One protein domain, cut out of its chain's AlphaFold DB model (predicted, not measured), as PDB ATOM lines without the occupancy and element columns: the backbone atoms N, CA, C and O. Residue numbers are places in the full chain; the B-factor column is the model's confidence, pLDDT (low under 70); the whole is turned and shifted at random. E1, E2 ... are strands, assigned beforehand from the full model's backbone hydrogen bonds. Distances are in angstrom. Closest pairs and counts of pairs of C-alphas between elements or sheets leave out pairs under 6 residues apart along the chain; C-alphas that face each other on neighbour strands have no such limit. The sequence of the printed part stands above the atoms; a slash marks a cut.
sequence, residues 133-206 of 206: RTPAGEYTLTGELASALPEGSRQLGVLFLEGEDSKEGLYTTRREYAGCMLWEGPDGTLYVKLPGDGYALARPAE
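What this domain is: This is residues 133 to 206 of the 206 residues of an uncharacterized protein of Pseudoflavonifractor sp. An184 (UniProt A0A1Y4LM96). With little regular structure round it, one strongly twisted sheet of five strands makes the body, and a long loop within residues 159 to 180 makes one end of the longest axis. The bent strand E1 forms one edge. The printed part has 74 residues, under half in named strands, class all strand; the antiparallel order is E1 E5 E4 E3 E2. It is compact, radius of gyration of the C-alphas 11.2 A, spanning 31 by 26 by 21 A.

How they stand to each other: Find E1, residues 137 to 146, bending by 84 degrees at residue 143. Its antiparallel neighbour is E5, residues 199 to 204; N 142 and O 201 are 2.9 A apart. E2, residues 154 to 158, E3, 181 to 184, E4, 190 to 193, and E5 form a meander, each the antiparallel neighbour of the one before: look for N 156 and O 182, 2.9 A, N 191 and O 183, 2.8 A, N 192 and O 200, 2.8 A.

Where its parts are: From C-alpha 137 at (-36.265, 4.510, -35.731), E1 runs 21.8 A. E2 measures 12.5 A, E3 10.4 A, E4 9.9 A; E5, 16.3 A, ends at (-41.745, 5.811, -40.414).

The domain as a whole: The farthest C-alphas, Glu 151 and Gly 163, are 32.3 A apart. The E2 to E3 link is long. The printed part has no cut; no printed residue is under 70 in pLDDT.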
ATOM      1  N   ARG A 133     -32.145   6.795 -41.031       91.31
ATOM      2  CA  ARG A 133     -32.111   6.265 -39.664       91.31
ATOM      3  C   ARG A 133     -31.966   7.412 -38.687       91.31
ATOM      4  O   ARG A 133     -31.107   8.276 -38.850       91.31
ATOM      5  N   THR A 134     -32.772   7.379 -37.644       91.81
ATOM      6  CA  THR A 134     -32.664   8.281 -36.501       91.81
ATOM      7  C   THR A 134     -32.627   7.456 -35.215       91.81
ATOM      8  O   THR A 134     -32.987   6.275 -35.237       91.81
ATOM      9  N   PRO A 135     -32.278   8.050 -34.062       88.81
ATOM     10  CA  PRO A 135     -32.402   7.365 -32.776       88.81
ATOM     11  C   PRO A 135     -33.829   6.889 -32.452       88.81
ATOM     12  O   PRO A 135     -33.992   5.993 -31.629       88.81
ATOM     13  N   ALA A 136     -34.853   7.489 -33.072       88.75
ATOM     14  CA  ALA A 136     -36.253   7.109 -32.886       88.75
ATOM     15  C   ALA A 136     -36.665   5.891 -33.732       88.75
ATOM     16  O   ALA A 136     -37.622   5.206 -33.379       88.75
ATOM     17  N   GLY A 137     -35.947   5.604 -34.821       90.75
ATOM     18  CA  GLY A 137     -36.265   4.510 -35.731       90.75
ATOM     19  C   GLY A 137     -35.853   4.784 -37.174       90.75
ATOM     20  O   GLY A 137     -35.151   5.756 -37.477       90.75
ATOM     21  N   GLU A 138     -36.299   3.899 -38.060       92.19
ATOM     22  CA  GLU A 138     -36.098   3.997 -39.504       92.19
ATOM     23  C   GLU A 138     -37.282   4.688 -40.180       92.19
ATOM     24  O   GLU A 138     -38.443   4.482 -39.826       92.19
ATOM     25  N   TYR A 139     -36.967   5.507 -41.176       92.94
ATOM     26  CA  TYR A 139     -37.918   6.287 -41.949       92.94
ATOM     27  C   TYR A 139     -37.620   6.117 -43.432       92.94
ATOM     28  O   TYR A 139     -36.463   6.137 -43.838       92.94
ATOM     29  N   THR A 140     -38.657   6.018 -44.250       93.25
ATOM     30  CA  THR A 140     -38.553   5.917 -45.703       93.25
ATOM     31  C   THR A 140     -38.941   7.247 -46.334       93.25
ATOM     32  O   THR A 140     -40.011   7.794 -46.047       93.25
ATOM     33  N   LEU A 141     -38.078   7.778 -47.201       90.69
ATOM     34  CA  LEU A 141     -38.382   8.943 -48.027       90.69
ATOM     35  C   LEU A 141     -39.554   8.620 -48.953       90.69
ATOM     36  O   LEU A 141     -39.535   7.643 -49.700       90.69
ATOM     37  N   THR A 142     -40.589   9.455 -48.910       89.31
ATOM     38  CA  THR A 142     -41.814   9.250 -49.694       89.31
ATOM     39  C   THR A 142     -41.674   9.740 -51.136       89.31
ATOM     40  O   THR A 142     -42.538   9.463 -51.965       89.31
ATOM     41  N   GLY A 143     -40.613  10.498 -51.437       84.94
ATOM     42  CA  GLY A 143     -40.443  11.232 -52.696       84.94
ATOM     43  C   GLY A 143     -41.303  12.498 -52.794       84.94
ATOM     44  O   GLY A 143     -41.223  13.221 -53.785       84.94
ATOM     45  N   GLU A 144     -42.115  12.786 -51.775       89.19
ATOM     46  CA  GLU A 144     -42.906  14.010 -51.684       89.19
ATOM     47  C   GLU A 144     -42.015  15.186 -51.262       89.19
ATOM     48  O   GLU A 144     -41.129  15.040 -50.413       89.19
ATOM     49  N   LEU A 145     -42.261  16.358 -51.849       91.62
ATOM     50  CA  LEU A 145     -41.557  17.596 -51.533       91.62
ATOM     51  C   LEU A 145     -42.523  18.607 -50.912       91.62
ATOM     52  O   LEU A 145     -43.567  18.906 -51.489       91.62
ATOM     53  N   ALA A 146     -42.138  19.187 -49.781       90.38
ATOM     54  CA  ALA A 146     -42.808  20.326 -49.172       90.38
ATOM     55  C   ALA A 146     -42.039  21.620 -49.434       90.38
ATOM     56  O   ALA A 146     -40.813  21.676 -49.330       90.38
ATOM     57  N   SER A 147     -42.771  22.697 -49.713       91.19
ATOM     58  CA  SER A 147     -42.195  24.040 -49.855       91.19
ATOM     59  C   SER A 147     -41.935  24.728 -48.510       91.19
ATOM     60  O   SER A 147     -41.147  25.665 -48.451       91.19
ATOM     61  N   ALA A 148     -42.584  24.280 -47.432       91.75
ATOM     62  CA  ALA A 148     -42.448  24.850 -46.094       91.75
ATOM     63  C   ALA A 148     -42.541  23.764 -45.014       91.75
ATOM     64  O   ALA A 148     -43.198  22.743 -45.204       91.75
ATOM     65  N   LEU A 149     -41.892  24.011 -43.875       92.44
ATOM     66  CA  LEU A 149     -42.003  23.172 -42.682       92.44
ATOM     67  C   LEU A 149     -43.327  23.449 -41.950       92.44
ATOM     68  O   LEU A 149     -43.713  24.615 -41.838       92.44
ATOM     69  N   PRO A 150     -43.984  22.420 -41.387       90.06
ATOM     70  CA  PRO A 150     -45.102  22.615 -40.471       90.06
ATOM     71  C   PRO A 150     -44.716  23.473 -39.259       90.06
ATOM     72  O   PRO A 150     -43.587  23.392 -38.754       90.06
ATOM     73  N   GLU A 151     -45.666  24.249 -38.739       89.81
ATOM     74  CA  GLU A 151     -45.477  24.961 -37.473       89.81
ATOM     75  C   GLU A 151     -45.221  23.968 -36.328       89.81
ATOM     76  O   GLU A 151     -45.874  22.932 -36.216       89.81
ATOM     77  N   GLY A 152     -44.236  24.273 -35.479       89.56
ATOM     78  CA  GLY A 152     -43.810  23.380 -34.397       89.56
ATOM     79  C   GLY A 152     -42.778  22.321 -34.802       89.56
ATOM     80  O   GLY A 152     -42.416  21.494 -33.966       89.56
ATOM     81  N   SER A 153     -42.266  22.356 -36.038       93.56
ATOM     82  CA  SER A 153     -41.160  21.484 -36.451       93.56
ATOM     83  C   SER A 153     -39.897  21.755 -35.632       93.56
ATOM     84  O   SER A 153     -39.485  22.906 -35.463       93.56
ATOM     85  N   ARG A 154     -39.245  20.690 -35.160       94.31
ATOM     86  CA  ARG A 154     -37.983  20.769 -34.416       94.31
ATOM     87  C   ARG A 154     -36.808  20.345 -35.283       94.31
ATOM     88  O   ARG A 154     -36.882  19.347 -35.993       94.31
ATOM     89  N   GLN A 155     -35.710  21.084 -35.199       94.94
ATOM     90  CA  GLN A 155     -34.469  20.695 -35.855       94.94
ATOM     91  C   GLN A 155     -33.850  19.518 -35.099       94.94
ATOM     92  O   GLN A 155     -33.627  19.616 -33.892       94.94
ATOM     93  N   LEU A 156     -33.566  18.426 -35.807       92.75
ATOM     94  CA  LEU A 156     -32.881  17.268 -35.237       92.75
ATOM     95  C   LEU A 156     -31.368  17.384 -35.378       92.75
ATOM     96  O   LEU A 156     -30.651  17.117 -34.419       92.75
ATOM     97  N   GLY A 157     -30.888  17.806 -36.548       93.94
ATOM     98  CA  GLY A 157     -29.453  17.848 -36.806       93.94
ATOM     99  C   GLY A 157     -29.104  17.706 -38.276       93.94
ATOM    100  O   GLY A 157     -29.915  18.028 -39.146       93.94
ATOM    101  N   VAL A 158     -27.886  17.253 -38.553       94.12
ATOM    102  CA  VAL A 158     -27.392  17.028 -39.918       94.12
ATOM    103  C   VAL A 158     -27.338  15.531 -40.199       94.12
ATOM    104  O   VAL A 158     -26.890  14.752 -39.364       94.12
ATOM    105  N   LEU A 159     -27.793  15.124 -41.382       93.69
ATOM    106  CA  LEU A 159     -27.694  13.741 -41.838       93.69
ATOM    107  C   LEU A 159     -26.258  13.399 -42.232       93.69
ATOM    108  O   LEU A 159     -25.613  14.151 -42.960       93.69
ATOM    109  N   PHE A 160     -25.791  12.229 -41.819       92.81
ATOM    110  CA  PHE A 160     -24.510  11.658 -42.232       92.81
ATOM    111  C   PHE A 160     -24.745  10.466 -43.153       92.81
ATOM    112  O   PHE A 160     -25.803   9.836 -43.102       92.81
ATOM    113  N   LEU A 161     -23.780  10.137 -44.009       91.62
ATOM    114  CA  LEU A 161     -23.895   8.918 -44.798       91.62
ATOM    115  C   LEU A 161     -23.754   7.698 -43.873       91.62
ATOM    116  O   LEU A 161     -22.970   7.716 -42.923       91.62
ATOM    117  N   GLU A 162     -24.527   6.641 -44.122       87.75
ATOM    118  CA  GLU A 162     -24.424   5.400 -43.352       87.75
ATOM    119  C   GLU A 162     -22.973   4.880 -43.349       87.75
ATOM    120  O   GLU A 162     -22.347   4.724 -44.398       87.75
ATOM    121  N   GLY A 163     -22.427   4.650 -42.149       80.31
ATOM    122  CA  GLY A 163     -21.029   4.259 -41.937       80.31
ATOM    123  C   GLY A 163     -20.083   5.394 -41.517       80.31
ATOM    124  O   GLY A 163     -18.949   5.103 -41.140       80.31
ATOM    125  N   GLU A 164     -20.518   6.659 -41.532       85.06
ATOM    126  CA  GLU A 164     -19.774   7.763 -40.906       85.06
ATOM    127  C   GLU A 164     -19.967   7.808 -39.380       85.06
ATOM    128  O   GLU A 164     -20.958   7.328 -38.833       85.06
ATOM    129  N   ASP A 165     -19.022   8.428 -38.672       78.31
ATOM    130  CA  ASP A 165     -19.143   8.677 -37.235       78.31
ATOM    131  C   ASP A 165     -20.044   9.900 -36.975       78.31
ATOM    132  O   ASP A 165     -19.582  11.045 -36.994       78.31
ATOM    133  N   SER A 166     -21.330   9.673 -36.679       80.25
ATOM    134  CA  SER A 166     -22.244  10.726 -36.211       80.25
ATOM    135  C   SER A 166     -22.488  10.639 -34.706       80.25
ATOM    136  O   SER A 166     -22.832   9.588 -34.167       80.25
ATOM    137  N   LYS A 167     -22.385  11.781 -34.013       78.81
ATOM    138  CA  LYS A 167     -22.797  11.898 -32.599       78.81
ATOM    139  C   LYS A 167     -24.314  11.957 -32.426       78.81
ATOM    140  O   LYS A 167     -24.805  11.650 -31.346       78.81
ATOM    141  N   GLU A 168     -25.027  12.385 -33.464       83.56
ATOM    142  CA  GLU A 168     -26.477  12.615 -33.442       83.56
ATOM    143  C   GLU A 168     -27.255  11.348 -33.831       83.56
ATOM    144  O   GLU A 168     -28.456  11.260 -33.590       83.56
ATOM    145  N   GLY A 169     -26.575  10.340 -34.394       88.44
ATOM    146  CA  GLY A 169     -27.199   9.082 -34.813       88.44
ATOM    147  C   GLY A 169     -28.151   9.239 -36.003       88.44
ATOM    148  O   GLY A 169     -29.053   8.423 -36.170       88.44
ATOM    149  N   LEU A 170     -27.975  10.306 -36.788       93.19
ATOM    150  CA  LEU A 170     -28.791  10.640 -37.952       93.19
ATOM    151  C   LEU A 170     -28.067  10.198 -39.221       93.19
ATOM    152  O   LEU A 170     -27.036  10.771 -39.579       93.19
ATOM    153  N   TYR A 171     -28.613   9.195 -39.901       92.75
ATOM    154  CA  TYR A 171     -27.988   8.583 -41.068       92.75
ATOM    155  C   TYR A 171     -28.920   8.537 -42.269       92.75
ATOM    156  O   TYR A 171     -30.139   8.465 -42.130       92.75
ATOM    157  N   THR A 172     -28.332   8.523 -43.456       91.88
ATOM    158  CA  THR A 172     -29.019   8.268 -44.720       91.88
ATOM    159  C   THR A 172     -28.246   7.245 -45.541       91.88
ATOM    160  O   THR A 172     -27.015   7.212 -45.509       91.88
ATOM    161  N   THR A 173     -28.958   6.416 -46.303       90.25
ATOM    162  CA  THR A 173     -28.347   5.518 -47.293       90.25
ATOM    163  C   THR A 173     -27.961   6.252 -48.579       90.25
ATOM    164  O   THR A 173     -27.118   5.769 -49.339       90.25
ATOM    165  N   ARG A 174     -28.529   7.441 -48.833       86.69
ATOM    166  CA  ARG A 174     -28.254   8.219 -50.042       86.69
ATOM    167  C   ARG A 174     -27.353   9.412 -49.794       86.69
ATOM    168  O   ARG A 174     -27.620  10.304 -48.996       86.69
ATOM    169  N   ARG A 175     -26.320   9.489 -50.628       88.75
ATOM    170  CA  ARG A 175     -25.341  10.576 -50.612       88.75
ATOM    171  C   ARG A 175     -25.939  11.950 -50.922       88.75
ATOM    172  O   ARG A 175     -25.376  12.943 -50.487       88.75
ATOM    173  N   GLU A 176     -27.056  12.014 -51.645       88.94
ATOM    174  CA  GLU A 176     -27.732  13.279 -51.968       88.94
ATOM    175  C   GLU A 176     -28.303  13.995 -50.736       88.94
ATOM    176  O   GLU A 176     -28.356  15.222 -50.723       88.94
ATOM    177  N   TYR A 177     -28.652  13.246 -49.684       89.50
ATOM    178  CA  TYR A 177     -29.162  13.799 -48.427       89.50
ATOM    179  C   TYR A 177     -28.086  13.916 -47.343       89.50
ATOM    180  O   TYR A 177     -28.331  14.512 -46.295       89.50
ATOM    181  N   ALA A 178     -26.881  13.385 -47.569       91.19
ATOM    182  CA  ALA A 178     -25.777  13.541 -46.632       91.19
ATOM    183  C   ALA A 178     -25.369  15.023 -46.541       91.19
ATOM    184  O   ALA A 178     -25.217  15.713 -47.548       91.19
ATOM    185  N   GLY A 179     -25.216  15.529 -45.321       91.00
ATOM    186  CA  GLY A 179     -24.990  16.945 -45.034       91.00
ATOM    187  C   GLY A 179     -26.262  17.800 -45.014       91.00
ATOM    188  O   GLY A 179     -26.184  18.981 -44.666       91.00
ATOM    189  N   CYS A 180     -27.430  17.243 -45.348       92.69
ATOM    190  CA  CYS A 180     -28.692  17.971 -45.282       92.69
ATOM    191  C   CYS A 180     -29.204  18.072 -43.843       92.69
ATOM    192  O   CYS A 180     -28.980  17.194 -43.008       92.69
ATOM    193  N   MET A 181     -29.922  19.157 -43.557       94.88
ATOM    194  CA  MET A 181     -30.497  19.386 -42.236       94.88
ATOM    195  C   MET A 181     -31.826  18.650 -42.088       94.88
ATOM    196  O   MET A 181     -32.730  18.846 -42.898       94.88
ATOM    197  N   LEU A 182     -31.952  17.846 -41.040       95.19
ATOM    198  CA  LEU A 182     -33.143  17.075 -40.720       95.19
ATOM    199  C   LEU A 182     -34.012  17.804 -39.693       95.19
ATOM    200  O   LEU A 182     -33.522  18.304 -38.676       95.19
ATOM    201  N   TRP A 183     -35.312  17.803 -39.951       96.00
ATOM    202  CA  TRP A 183     -36.349  18.348 -39.087       96.00
ATOM    203  C   TRP A 183     -37.413  17.291 -38.819       96.00
ATOM    204  O   TRP A 183     -37.660  16.428 -39.656       96.00
ATOM    205  N   GLU A 184     -38.067  17.386 -37.671       95.38
ATOM    206  CA  GLU A 184     -39.180  16.523 -37.294       95.38
ATOM    207  C   GLU A 184     -40.421  17.366 -37.029       95.38
ATOM    208  O   GLU A 184     -40.385  18.303 -36.225       95.38
ATOM    209  N   GLY A 185     -41.505  17.030 -37.721       93.81
ATOM    210  CA  GLY A 185     -42.811  17.643 -37.542       93.81
ATOM    211  C   GLY A 185     -43.523  17.168 -36.270       93.81
ATOM    212  O   GLY A 185     -43.141  16.164 -35.664       93.81
ATOM    213  N   PRO A 186     -44.592  17.867 -35.854       91.12
ATOM    214  CA  PRO A 186     -45.396  17.493 -34.684       91.12
ATOM    215  C   PRO A 186     -46.091  16.126 -34.831       91.12
ATOM    216  O   PRO A 186     -46.443  15.485 -33.845       91.12
ATOM    217  N   ASP A 187     -46.278  15.694 -36.069       89.62
ATOM    218  CA  ASP A 187     -46.869  14.444 -36.532       89.62
ATOM    219  C   ASP A 187     -45.860  13.280 -36.608       89.62
ATOM    220  O   ASP A 187     -46.238  12.159 -36.941       89.62
ATOM    221  N   GLY A 188     -44.584  13.525 -36.290       88.75
ATOM    222  CA  GLY A 188     -43.510  12.529 -36.369       88.75
ATOM    223  C   GLY A 188     -42.973  12.304 -37.786       88.75
ATOM    224  O   GLY A 188     -42.059  11.503 -37.967       88.75
ATOM    225  N   THR A 189     -43.501  13.016 -38.786       93.44
ATOM    226  CA  THR A 189     -42.954  13.059 -40.147       93.44
ATOM    227  C   THR A 189     -41.604  13.770 -40.140       93.44
ATOM    228  O   THR A 189     -41.438  14.812 -39.501       93.44
ATOM    229  N   LEU A 190     -40.638  13.229 -40.876       95.06
ATOM    230  CA  LEU A 190     -39.330  13.844 -41.043       95.06
ATOM    231  C   LEU A 190     -39.267  14.677 -42.322       95.06
ATOM    232  O   LEU A 190     -39.825  14.308 -43.354       95.06
ATOM    233  N   TYR A 191     -38.537  15.783 -42.243       95.31
ATOM    234  CA  TYR A 191     -38.351  16.743 -43.321       95.31
ATOM    235  C   TYR A 191     -36.856  16.995 -43.519       95.31
ATOM    236  O   TYR A 191     -36.172  17.517 -42.634       95.31
ATOM    237  N   VAL A 192     -36.334  16.638 -44.688       95.19
ATOM    238  CA  VAL A 192     -34.928  16.843 -45.054       95.19
ATOM    239  C   VAL A 192     -34.805  18.123 -45.866       95.19
ATOM    240  O   VAL A 192     -35.346  18.207 -46.965       95.19
ATOM    241  N   LYS A 193     -34.081  19.119 -45.355       95.06
ATOM    242  CA  LYS A 193     -33.830  20.373 -46.071       95.06
ATOM    243  C   LYS A 193     -32.903  20.127 -47.256       95.06
ATOM    244  O   LYS A 193     -31.732  19.807 -47.062       95.06
ATOM    245  N   LEU A 194     -33.418  20.336 -48.460       92.50
ATOM    246  CA  LEU A 194     -32.650  20.209 -49.691       92.50
ATOM    247  C   LEU A 194     -31.759  21.445 -49.910       92.50
ATOM    248  O   LEU A 194     -32.040  22.509 -49.359       92.50
ATOM    249  N   PRO A 195     -30.694  21.346 -50.726       84.69
ATOM    250  CA  PRO A 195     -29.832  22.486 -51.055       84.69
ATOM    251  C   PRO A 195     -30.524  23.606 -51.862       84.69
ATOM    252  O   PRO A 195     -29.925  24.662 -52.053       84.69
ATOM    253  N   GLY A 196     -31.756  23.391 -52.337       84.31
ATOM    254  CA  GLY A 196     -32.616  24.424 -52.928       84.31
ATOM    255  C   GLY A 196     -33.687  24.932 -51.954       84.31
ATOM    256  O   GLY A 196     -33.530  24.862 -50.737       84.31
ATOM    257  N   ASP A 197     -34.807  25.404 -52.499       82.81
ATOM    258  CA  ASP A 197     -36.001  25.747 -51.723       82.81
ATOM    259  C   ASP A 197     -36.924  24.528 -51.631       82.81
ATOM    260  O   ASP A 197     -37.633  24.188 -52.580       82.81
ATOM    261  N   GLY A 198     -36.884  23.835 -50.495       91.56
ATOM    262  CA  GLY A 198     -37.815  22.750 -50.210       91.56
ATOM    263  C   GLY A 198     -37.297  21.703 -49.233       91.56
ATOM    264  O   GLY A 198     -36.137  21.706 -48.804       91.56
ATOM    265  N   TYR A 199     -38.200  20.793 -48.899       94.25
ATOM    266  CA  TYR A 199     -37.997  19.730 -47.934       94.25
ATOM    267  C   TYR A 199     -38.480  18.409 -48.515       94.25
ATOM    268  O   TYR A 199     -39.615  18.331 -48.970       94.25
ATOM    269  N   ALA A 200     -37.653  17.368 -48.478       93.31
ATOM    270  CA  ALA A 200     -38.108  16.018 -48.791       93.31
ATOM    271  C   ALA A 200     -38.769  15.392 -47.560       93.31
ATOM    272  O   ALA A 200     -38.233  15.499 -46.455       93.31
ATOM    273  N   LEU A 201     -39.923  14.754 -47.748       94.06
ATOM    274  CA  LEU A 201     -40.648  14.097 -46.667       94.06
ATOM    275  C   LEU A 201     -40.194  12.651 -46.502       94.06
ATOM    276  O   LEU A 201     -39.982  11.924 -47.475       94.06
ATOM    277  N   ALA A 202     -40.137  12.215 -45.251       93.75
ATOM    278  CA  ALA A 202     -39.965  10.821 -44.899       93.75
ATOM    279  C   ALA A 202     -40.915  10.415 -43.775       93.75
ATOM    280  O   ALA A 202     -41.142  11.160 -42.819       93.75
ATOM    281  N   ARG A 203     -41.478   9.216 -43.904       92.56
ATOM    282  CA  ARG A 203     -42.421   8.629 -42.943       92.56
ATOM    283  C   ARG A 203     -41.794   7.408 -42.277       92.56
ATOM    284  O   ARG A 203     -40.899   6.821 -42.877       92.56
ATOM    285  N   PRO A 204     -42.223   7.031 -41.062       90.69
ATOM    286  CA  PRO A 204     -41.745   5.811 -40.414       90.69
ATOM    287  C   PRO A 204     -41.887   4.606 -41.352       90.69
ATOM    288  O   PRO A 204     -42.901   4.495 -42.045       90.69
ATOM    289  N   ALA A 205     -40.877   3.740 -41.401       84.31
ATOM    290  CA  ALA A 205     -40.983   2.476 -42.124       84.31
ATOM    291  C   ALA A 205     -41.959   1.543 -41.376       84.31
ATOM    292  O   ALA A 205     -41.848   1.408 -40.156       84.31
ATOM    293  N   GLU A 206     -42.930   0.956 -42.087       70.25
ATOM    294  CA  GLU A 206     -43.881  -0.033 -41.532       70.25
ATOM    295  C   GLU A 206     -43.273  -1.433 -41.384       70.25
ATOM    296  O   GLU A 206     -42.438  -1.819 -42.237       70.25
TER     297      GLU A 206